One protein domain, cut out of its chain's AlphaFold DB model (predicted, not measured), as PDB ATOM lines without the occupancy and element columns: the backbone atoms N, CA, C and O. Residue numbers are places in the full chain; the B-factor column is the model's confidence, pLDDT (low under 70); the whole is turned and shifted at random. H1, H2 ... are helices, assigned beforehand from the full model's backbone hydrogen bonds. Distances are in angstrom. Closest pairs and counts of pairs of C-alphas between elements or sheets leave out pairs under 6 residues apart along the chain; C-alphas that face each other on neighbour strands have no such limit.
ATOM      1  N   GLY A  56      19.847  44.388  -7.923       87.06
ATOM      2  CA  GLY A  56      19.576  43.391  -8.954       87.06
ATOM      3  C   GLY A  56      19.650  43.982 -10.359       87.06
ATOM      4  O   GLY A  56      20.108  45.110 -10.564       87.06
ATOM      5  N   HIS A  57      19.181  43.219 -11.344       86.75
ATOM      6  CA  HIS A  57      19.178  43.649 -12.739       86.75
ATOM      7  C   HIS A  57      18.300  44.893 -12.965       86.75
ATOM      8  O   HIS A  57      17.121  44.931 -12.601       86.75
ATOM      9  N   LEU A  58      18.848  45.924 -13.616       85.12
ATOM     10  CA  LEU A  58      18.109  47.153 -13.892       85.12
ATOM     11  C   LEU A  58      17.201  46.949 -15.109       85.12
ATOM     12  O   LEU A  58      17.649  46.968 -16.254       85.12
ATOM     13  N   LEU A  59      15.894  46.836 -14.879       86.00
ATOM     14  CA  LEU A  59      14.912  46.800 -15.970       86.00
ATOM     15  C   LEU A  59      14.786  48.155 -16.684       86.00
ATOM     16  O   LEU A  59      14.518  48.218 -17.881       86.00
ATOM     17  N   GLN A  60      15.028  49.247 -15.961       80.38
ATOM     18  CA  GLN A  60      14.935  50.607 -16.486       80.38
ATOM     19  C   GLN A  60      16.279  51.083 -17.086       80.38
ATOM     20  O   GLN A  60      17.337  50.528 -16.761       80.38
ATOM     21  N   PRO A  61      16.276  52.073 -17.998       77.94
ATOM     22  CA  PRO A  61      17.510  52.629 -18.566       77.94
ATOM     23  C   PRO A  61      18.250  53.562 -17.594       77.94
ATOM     24  O   PRO A  61      19.439  53.809 -17.767       77.94
ATOM     25  N   THR A  62      17.560  54.075 -16.575       82.00
ATOM     26  CA  THR A  62      18.084  55.009 -15.573       82.00
ATOM     27  C   THR A  62      18.480  54.309 -14.269       82.00
ATOM     28  O   THR A  62      18.115  53.165 -14.004       82.00
ATOM     29  N   LEU A  63      19.245  54.995 -13.419       82.19
ATOM     30  CA  LEU A  63      19.623  54.469 -12.108       82.19
ATOM     31  C   LEU A  63      18.513  54.697 -11.082       82.19
ATOM     32  O   LEU A  63      17.990  55.805 -10.959       82.19
ATOM     33  N   ASN A  64      18.210  53.666 -10.292       84.50
ATOM     34  CA  ASN A  64      17.495  53.856  -9.034       84.50
ATOM     35  C   ASN A  64      18.472  54.349  -7.945       84.50
ATOM     36  O   ASN A  64      19.690  54.216  -8.086       84.50
ATOM     37  N   ALA A  65      17.947  54.909  -6.853       82.19
ATOM     38  CA  ALA A  65      18.775  55.468  -5.780       82.19
ATOM     39  C   ALA A  65      19.758  54.438  -5.186       82.19
ATOM     40  O   ALA A  65      20.922  54.754  -4.959       82.19
ATOM     41  N   SER A  66      19.316  53.192  -4.988       84.19
ATOM     42  CA  SER A  66      20.145  52.107  -4.448       84.19
ATOM     43  C   SER A  66      21.325  51.750  -5.363       84.19
ATOM     44  O   SER A  66      22.461  51.642  -4.907       84.19
ATOM     45  N   CYS A  67      21.078  51.619  -6.665       85.00
ATOM     46  CA  CYS A  67      22.086  51.313  -7.675       85.00
ATOM     47  C   CYS A  67      23.027  52.496  -7.908       85.00
ATOM     48  O   CYS A  67      24.202  52.277  -8.181       85.00
ATOM     49  N   ALA A  68      22.543  53.735  -7.768       85.94
ATOM     50  CA  ALA A  68      23.385  54.928  -7.822       85.94
ATOM     51  C   ALA A  68      24.386  54.961  -6.656       85.94
ATOM     52  O   ALA A  68      25.563  55.229  -6.876       85.94
ATOM     53  N   VAL A  69      23.951  54.615  -5.438       85.38
ATOM     54  CA  VAL A  69      24.861  54.466  -4.288       85.38
ATOM     55  C   VAL A  69      25.900  53.378  -4.557       85.38
ATOM     56  O   VAL A  69      27.088  53.607  -4.352       85.38
ATOM     57  N   LEU A  70      25.487  52.212  -5.065       87.50
ATOM     58  CA  LEU A  70      26.429  51.137  -5.393       87.50
ATOM     59  C   LEU A  70      27.433  51.558  -6.481       87.50
ATOM     60  O   LEU A  70      28.630  51.337  -6.331       87.50
ATOM     61  N   GLN A  71      26.967  52.201  -7.552       88.19
ATOM     62  CA  GLN A  71      27.815  52.726  -8.624       88.19
ATOM     63  C   GLN A  71      28.846  53.726  -8.081       88.19
ATOM     64  O   GLN A  71      30.030  53.625  -8.393       88.19
ATOM     65  N   GLN A  72      28.405  54.653  -7.232       85.88
ATOM     66  CA  GLN A  72      29.260  55.624  -6.558       85.88
ATOM     67  C   GLN A  72      30.344  54.941  -5.716       85.88
ATOM     68  O   GLN A  72      31.511  55.341  -5.774       85.88
ATOM     69  N   LEU A  73      29.991  53.901  -4.958       86.12
ATOM     70  CA  LEU A  73      30.956  53.129  -4.172       86.12
ATOM     71  C   LEU A  73      31.999  52.444  -5.069       86.12
ATOM     72  O   LEU A  73      33.189  52.492  -4.767       86.12
ATOM     73  N   LEU A  74      31.575  51.866  -6.197       87.00
ATOM     74  CA  LEU A  74      32.468  51.197  -7.153       87.00
ATOM     75  C   LEU A  74      33.412  52.168  -7.874       87.00
ATOM     76  O   LEU A  74      34.544  51.808  -8.175       87.00
ATOM     77  N   GLN A  75      32.974  53.404  -8.114       85.88
ATOM     78  CA  GLN A  75      33.785  54.469  -8.716       85.88
ATOM     79  C   GLN A  75      34.742  55.141  -7.712       85.88
ATOM     80  O   GLN A  75      35.380  56.142  -8.032       85.88
ATOM     81  N   GLY A  76      34.841  54.615  -6.486       81.31
ATOM     82  CA  GLY A  76      35.749  55.123  -5.459       81.31
ATOM     83  C   GLY A  76      35.286  56.425  -4.803       81.31
ATOM     84  O   GLY A  76      36.083  57.091  -4.138       81.31
ATOM     85  N   SER A  77      34.015  56.811  -4.965       77.62
ATOM     86  CA  SER A  77      33.501  58.001  -4.289       77.62
ATOM     87  C   SER A  77      33.514  57.803  -2.772       77.62
ATOM     88  O   SER A  77      33.129  56.767  -2.228       77.62
ATOM     89  N   ARG A  78      33.971  58.836  -2.064       62.09
ATOM     90  CA  ARG A  78      34.127  58.843  -0.606       62.09
ATOM     91  C   ARG A  78      32.867  59.372   0.085       62.09
ATOM     92  O   ARG A  78      32.970  60.130   1.047       62.09
ATOM     93  N   ASN A  79      31.689  59.009  -0.425       60.28
ATOM     94  CA  ASN A  79      30.418  59.375   0.194       60.28
ATOM     95  C   ASN A  79      30.312  58.659   1.539       60.28
ATOM     96  O   ASN A  79      29.994  57.473   1.626       60.28
ATOM     97  N   ARG A  80      30.650  59.386   2.602       56.91
ATOM     98  CA  ARG A  80      30.475  58.927   3.971       56.91
ATOM     99  C   ARG A  80      29.042  59.257   4.351       56.91
ATOM    100  O   ARG A  80      28.670  60.425   4.386       56.91
ATOM    101  N   PHE A  81      28.231  58.240   4.609       63.22
ATOM    102  CA  PHE A  81      26.962  58.466   5.282       63.22
ATOM    103  C   PHE A  81      27.288  58.973   6.690       63.22
ATOM    104  O   PHE A  81      27.901  58.259   7.486       63.22
ATOM    105  N   GLU A  82      26.969  60.235   6.970       54.25
ATOM    106  CA  GLU A  82      27.142  60.832   8.294       54.25
ATOM    107  C   GLU A  82      26.025  60.312   9.215       54.25
ATOM    108  O   GLU A  82      25.010  60.965   9.438       54.25
ATOM    109  N   GLY A  83      26.196  59.074   9.689       62.06
ATOM    110  CA  GLY A  83      25.281  58.393  10.607       62.06
ATOM    111  C   GLY A  83      24.487  57.235   9.994       62.06
ATOM    112  O   GLY A  83      24.562  56.946   8.797       62.06
ATOM    113  N   GLU A  84      23.720  56.545  10.843       55.84
ATOM    114  CA  GLU A  84      22.821  55.470  10.420       55.84
ATOM    115  C   GLU A  84      21.658  56.043   9.604       55.84
ATOM    116  O   GLU A  84      20.843  56.827  10.094       55.84
ATOM    117  N   THR A  85      21.545  55.619   8.348       62.44
ATOM    118  CA  THR A  85      20.417  55.996   7.486       62.44
ATOM    119  C   THR A  85      19.119  55.300   7.900       62.44
ATOM    120  O   THR A  85      18.030  55.805   7.612       62.44
ATOM    121  N   GLN A  86      19.224  54.156   8.588       60.94
ATOM    122  CA  GLN A  86      18.103  53.315   9.015       60.94
ATOM    123  C   GLN A  86      18.295  52.813  10.456       60.94
ATOM    124  O   GLN A  86      18.555  51.628  10.672       60.94
ATOM    125  N   PRO A  87      18.175  53.704  11.455       61.97
ATOM    126  CA  PRO A  87      18.311  53.316  12.852       61.97
ATOM    127  C   PRO A  87      17.210  52.326  13.252       61.97
ATOM    128  O   PRO A  87      16.030  52.538  12.959       61.97
ATOM    129  N   GLY A  88      17.604  51.250  13.938       68.06
ATOM    130  CA  GLY A  88      16.691  50.212  14.433       68.06
ATOM    131  C   GLY A  88      16.341  49.105  13.432       68.06
ATOM    132  O   GLY A  88      15.437  48.317  13.708       68.06
ATOM    133  N   MET A  89      17.033  49.015  12.291       66.19
ATOM    134  CA  MET A  89      16.895  47.865  11.396       66.19
ATOM    135  C   MET A  89      17.568  46.634  12.018       66.19
ATOM    136  O   MET A  89      18.775  46.617  12.237       66.19
ATOM    137  N   VAL A  90      16.772  45.608  12.313       74.88
ATOM    138  CA  VAL A  90      17.223  44.353  12.927       74.88
ATOM    139  C   VAL A  90      16.756  43.165  12.096       74.88
ATOM    140  O   VAL A  90      15.699  43.214  11.462       74.88
ATOM    141  N   SER A  91      17.533  42.083  12.099       77.06
ATOM    142  CA  SER A  91      17.111  40.821  11.494       77.06
ATOM    143  C   SER A  91      15.879  40.278  12.217       77.06
ATOM    144  O   SER A  91      15.849  40.225  13.446       77.06
ATOM    145  N   CYS A  92      14.877  39.839  11.459       81.69
ATOM    146  CA  CYS A  92      13.656  39.257  12.005       81.69
ATOM    147  C   CYS A  92      13.346  37.937  11.295       81.69
ATOM    148  O   CYS A  92      12.785  37.922  10.199       81.69
ATOM    149  N   GLU A  93      13.696  36.819  11.933       85.94
ATOM    150  CA  GLU A  93      13.488  35.469  11.386       85.94
ATOM    151  C   GLU A  93      12.007  35.165  11.138       85.94
ATOM    152  O   GLU A  93      11.651  34.554  10.133       85.94
ATOM    153  N   VAL A  94      11.121  35.657  12.011       86.31
ATOM    154  CA  VAL A  94       9.667  35.499  11.857       86.31
ATOM    155  C   VAL A  94       9.176  36.184  10.582       86.31
ATOM    156  O   VAL A  94       8.347  35.624   9.866       86.31
ATOM    157  N   ALA A  95       9.690  37.378  10.278       80.88
ATOM    158  CA  ALA A  95       9.344  38.083   9.050       80.88
ATOM    159  C   ALA A  95       9.885  37.345   7.819       80.88
ATOM    160  O   ALA A  95       9.140  37.146   6.865       80.88
ATOM    161  N   ALA A  96      11.136  36.875   7.864       83.81
ATOM    162  CA  ALA A  96      11.728  36.104   6.774       83.81
ATOM    163  C   ALA A  96      10.927  34.828   6.481       83.81
ATOM    164  O   ALA A  96      10.551  34.592   5.336       83.81
ATOM    165  N   LYS A  97      10.573  34.056   7.517       88.56
ATOM    166  CA  LYS A  97       9.754  32.848   7.368       88.56
ATOM    167  C   LYS A  97       8.400  33.151   6.724       88.56
ATOM    168  O   LYS A  97       8.026  32.474   5.778       88.56
ATOM    169  N   ARG A  98       7.712  34.212   7.162       87.38
ATOM    170  CA  ARG A  98       6.431  34.624   6.562       87.38
ATOM    171  C   ARG A  98       6.555  34.953   5.076       87.38
ATOM    172  O   ARG A  98       5.652  34.624   4.323       87.38
ATOM    173  N   LEU A  99       7.650  35.583   4.649       85.44
ATOM    174  CA  LEU A  99       7.891  35.877   3.232       85.44
ATOM    175  C   LEU A  99       8.189  34.606   2.422       85.44
ATOM    176  O   LEU A  99       7.751  34.482   1.284       85.44
ATOM    177  N   ILE A 100       8.899  33.637   3.007       89.38
ATOM    178  CA  ILE A 100       9.091  32.322   2.378       89.38
ATOM    179  C   ILE A 100       7.739  31.611   2.233       89.38
ATOM    180  O   ILE A 100       7.441  31.077   1.168       89.38
ATOM    181  N   ASP A 101       6.892  31.670   3.264       89.62
ATOM    182  CA  ASP A 101       5.556  31.065   3.257       89.62
ATOM    183  C   ASP A 101       4.631  31.708   2.200       89.62
ATOM    184  O   ASP A 101       3.761  31.028   1.656       89.62
ATOM    185  N   THR A 102       4.833  32.987   1.842       85.44
ATOM    186  CA  THR A 102       4.129  33.624   0.709       85.44
ATOM    187  C   THR A 102       4.703  33.259  -0.666       85.44
ATOM    188  O   THR A 102       4.196  33.731  -1.685       85.44
ATOM    189  N   GLY A 103       5.732  32.405  -0.718       89.25
ATOM    190  CA  GLY A 103       6.370  31.926  -1.944       89.25
ATOM    191  C   GLY A 103       7.535  32.788  -2.433       89.25
ATOM    192  O   GLY A 103       7.955  32.639  -3.581       89.25
ATOM    193  N   MET A 104       8.066  33.700  -1.608       84.50
ATOM    194  CA  MET A 104       9.244  34.480  -1.994       84.50
ATOM    195  C   MET A 104      10.519  33.642  -1.942       84.50
ATOM    196  O   MET A 104      10.780  32.913  -0.986       84.50
ATOM    197  N   VAL A 105      11.356  33.825  -2.961       86.38
ATOM    198  CA  VAL A 105      12.691  33.230  -3.049       86.38
ATOM    199  C   VAL A 105      13.726  34.293  -2.709       86.38
ATOM    200  O   VAL A 105      13.673  35.408  -3.227       86.38
ATOM    201  N   PHE A 106      14.667  33.944  -1.834       82.75
ATOM    202  CA  PHE A 106      15.738  34.838  -1.402       82.75
ATOM    203  C   PHE A 106      17.020  34.549  -2.178       82.75
ATOM    204  O   PHE A 106      17.456  33.403  -2.267       82.75
ATOM    205  N   THR A 107      17.633  35.604  -2.708       86.06
ATOM    206  CA  THR A 107      18.984  35.573  -3.276       86.06
ATOM    207  C   THR A 107      19.991  36.036  -2.234       86.06
ATOM    208  O   THR A 107      19.664  36.834  -1.350       86.06
ATOM    209  N   THR A 108      21.232  35.568  -2.347       87.06
ATOM    210  CA  THR A 108      22.317  36.086  -1.512       87.06
ATOM    211  C   THR A 108      22.609  37.547  -1.867       87.06
ATOM    212  O   THR A 108      22.282  38.024  -2.962       87.06
ATOM    213  N   VAL A 109      23.201  38.286  -0.929       87.00
ATOM    214  CA  VAL A 109      23.550  39.696  -1.160       87.00
ATOM    215  C   VAL A 109      24.658  39.788  -2.207       87.00
ATOM    216  O   VAL A 109      24.639  40.680  -3.051       87.00
ATOM    217  N   GLU A 110      25.592  38.843  -2.185       88.88
ATOM    218  CA  GLU A 110      26.698  38.711  -3.123       88.88
ATOM    219  C   GLU A 110      26.192  38.548  -4.557       88.88
ATOM    220  O   GLU A 110      26.640  39.269  -5.453       88.88
ATOM    221  N   ASP A 111      25.218  37.659  -4.765       90.31
ATOM    222  CA  ASP A 111      24.613  37.443  -6.078       90.31
ATOM    223  C   ASP A 111      23.856  38.690  -6.544       90.31
ATOM    224  O   ASP A 111      24.061  39.149  -7.668       90.31
ATOM    225  N   ALA A 112      23.067  39.315  -5.664       88.50
ATOM    226  CA  ALA A 112      22.341  40.542  -5.990       88.50
ATOM    227  C   ALA A 112      23.288  41.698  -6.371       88.50
ATOM    228  O   ALA A 112      23.031  42.445  -7.322       88.50
ATOM    229  N   VAL A 113      24.412  41.846  -5.663       90.94
ATOM    230  CA  VAL A 113      25.453  42.831  -5.994       90.94
ATOM    231  C   VAL A 113      26.083  42.502  -7.343       90.94
ATOM    232  O   VAL A 113      26.191  43.392  -8.187       90.94
ATOM    233  N   LYS A 114      26.453  41.240  -7.581       92.19
ATOM    234  CA  LYS A 114      27.051  40.796  -8.846       92.19
ATOM    235  C   LYS A 114      26.121  41.060 -10.028       92.19
ATOM    236  O   LYS A 114      26.549  41.658 -11.011       92.19
ATOM    237  N   GLU A 115      24.847  40.697  -9.918       90.75
ATOM    238  CA  GLU A 115      23.836  40.978 -10.943       90.75
ATOM    239  C   GLU A 115      23.683  42.475 -11.212       90.75
ATOM    240  O   GLU A 115      23.603  42.895 -12.370       90.75
ATOM    241  N   THR A 116      23.688  43.293 -10.156       90.31
ATOM    242  CA  THR A 116      23.627  44.753 -10.298       90.31
ATOM    243  C   THR A 116      24.844  45.270 -11.060       90.31
ATOM    244  O   THR A 116      24.695  46.032 -12.010       90.31
ATOM    245  N   VAL A 117      26.051  44.833 -10.689       91.50
ATOM    246  CA  VAL A 117      27.306  45.240 -11.341       91.50
ATOM    247  C   VAL A 117      27.307  44.867 -12.820       91.50
ATOM    248  O   VAL A 117      27.610  45.713 -13.664       91.50
ATOM    249  N   GLU A 118      26.931  43.636 -13.158       91.88
ATOM    250  CA  GLU A 118      26.855  43.191 -14.552       91.88
ATOM    251  C   GLU A 118      25.789  43.967 -15.339       91.88
ATOM    252  O   GLU A 118      26.019  44.386 -16.478       91.88
ATOM    253  N   SER A 119      24.648  44.270 -14.713       90.19
ATOM    254  CA  SER A 119      23.628  45.131 -15.313       90.19
ATOM    255  C   SER A 119      24.113  46.567 -15.537       90.19
ATOM    256  O   SER A 119      23.695  47.203 -16.505       90.19
ATOM    257  N   LEU A 120      24.956  47.106 -14.658       89.94
ATOM    258  CA  LEU A 120      25.512  48.450 -14.806       89.94
ATOM    259  C   LEU A 120      26.563  48.509 -15.923       89.94
ATOM    260  O   LEU A 120      26.578  49.472 -16.695       89.94
ATOM    261  N   LYS A 121      27.407  47.477 -16.048       89.31
ATOM    262  CA  LYS A 121      28.388  47.349 -17.139       89.31
ATOM    263  C   LYS A 121      27.705  47.259 -18.503       89.31
ATOM    264  O   LYS A 121      28.062  48.004 -19.413       89.31
ATOM    265  N   SER A 122      26.688  46.404 -18.641       90.81
ATOM    266  CA  SER A 122      25.982  46.211 -19.919       90.81
ATOM    267  C   SER A 122      25.297  47.489 -20.418       90.81
ATOM    268  O   SER A 122      25.265  47.752 -21.619       90.81
ATOM    269  N   LYS A 123      24.824  48.333 -19.495       88.94
ATOM    270  CA  LYS A 123      24.209  49.636 -19.791       88.94
ATOM    271  C   LYS A 123      25.212  50.786 -19.915       88.94
ATOM    272  O   LYS A 123      24.791  51.926 -20.082       88.94
ATOM    273  N   ARG A 124      26.521  50.508 -19.846       86.12
ATOM    274  CA  ARG A 124      27.601  51.516 -19.876       86.12
ATOM    275  C   ARG A 124      27.464  52.582 -18.779       86.12
ATOM    276  O   ARG A 124      27.885  53.720 -18.956       86.12
ATOM    277  N   LEU A 125      26.866  52.209 -17.645       83.94
ATOM    278  CA  LEU A 125      26.733  53.071 -16.469       83.94
ATOM    279  C   LEU A 125      27.964  52.970 -15.561       83.94
ATOM    280  O   LEU A 125      28.208  53.858 -14.756       83.94
ATOM    281  N   LEU A 126      28.783  51.929 -15.696       77.56
ATOM    282  CA  LEU A 126      30.112  51.874 -15.090       77.56
ATOM    283  C   LEU A 126      31.156  52.087 -16.182       77.56
ATOM    284  O   LEU A 126      31.182  51.344 -17.161       77.56
ATOM    285  N   VAL A 127      31.992  53.109 -16.008       63.72
ATOM    286  CA  VAL A 127      33.183  53.333 -16.831       63.72
ATOM    287  C   VAL A 127      34.339  52.686 -16.078       63.72
ATOM    288  O   VAL A 127      34.618  53.085 -14.947       63.72
ATOM    289  N   SER A 128      34.912  51.636 -16.659       54.69
ATOM    290  CA  SER A 128      36.122  50.957 -16.172       54.69
ATOM    291  C   SER A 128      37.371  51.611 -16.735       54.69
ATOM    292  O   SER A 128      37.352  51.841 -17.969       54.69
TER     293      SER A 128
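This is residues 56 to 128 of the 128 residues of the protein "Cinnamoyl-CoA reductase 1" of Artemisia annua (UniProt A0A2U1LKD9). The model is a wide open loop of chain: at one end H1 and H3 are set about perpendicular to each other, and at the far end H2 sits alone, reached by a long arch of residues 75 to 92 and brought back to H3 by a shorter link. The loop's middle is empty, and residues 80 to 95 and 97 to 103, which take in most of H2, stick out from the body. The printed part has 73 residues with three named helices, in the order H1, H2, H3, and no named strand; the class is all helix, though under half of the residues, 33 of 73, are in named elements. The whole is loose, with a radius of gyration of the C-alphas of 15.1 A, and the C-alphas span 41 by 31 by 19 A.

Going along from Gly 56, look first at H1, residues 65 to 74. Next comes H2, residues 93 to 101, which is apart from H1. Go on to H3, residues 109 to 122, from which H2 is also apart. H1 and H3 only just touch, with 3 pairs of C-alphas within 8 A, and H3 does so with residues 116 to 120 alone. Their closest C-alphas are those of Cys 67 and Thr 116, 7.2 A apart. The lines of H1 and H3 are about perpendicular, at 84 degrees, with their centres 11.1 A apart. In H1, H2 and H3 every O i to N i+4 pair is within hydrogen-bond range.

Find C-alpha 65 at (18.775, 55.468, -5.780); from there H1 runs 14.4 A to C-alpha 74. Find C-alpha 93 at (13.488, 35.469, 11.386), where H2 begins; it runs 12.2 A to C-alpha 101. H3, the longest helix with 14 residues, runs 20.0 A from C-alpha 109 to C-alpha 122 at (25.982, 46.211, -19.919).

Look at C-alphas 94 and 128 for the two farthest apart, Val 94 and Ser 128, at 41.5 A. The printed part runs from residue 56 to residue 128, the chain's last residue, and has no cut. The link from H1 to H2 is long, with 18 residues, and the C-alphas of these residues, 75 to 92, lie 15 to 19 A from the mean of the C-alphas; the link from H2 to H3 is short, with 7 residues. Residues 80 to 95, of which 93 to 95 belong to H2, and residues 97 to 103, of which 97 to 101 belong to H2, stand free. Without them the body has 50 residues and spans 33 by 24 by 18 A. The mean pLDDT of the printed part is 81.1; in the B-factor column you find values under 70 at residues 78 to 89 and 127 to 128.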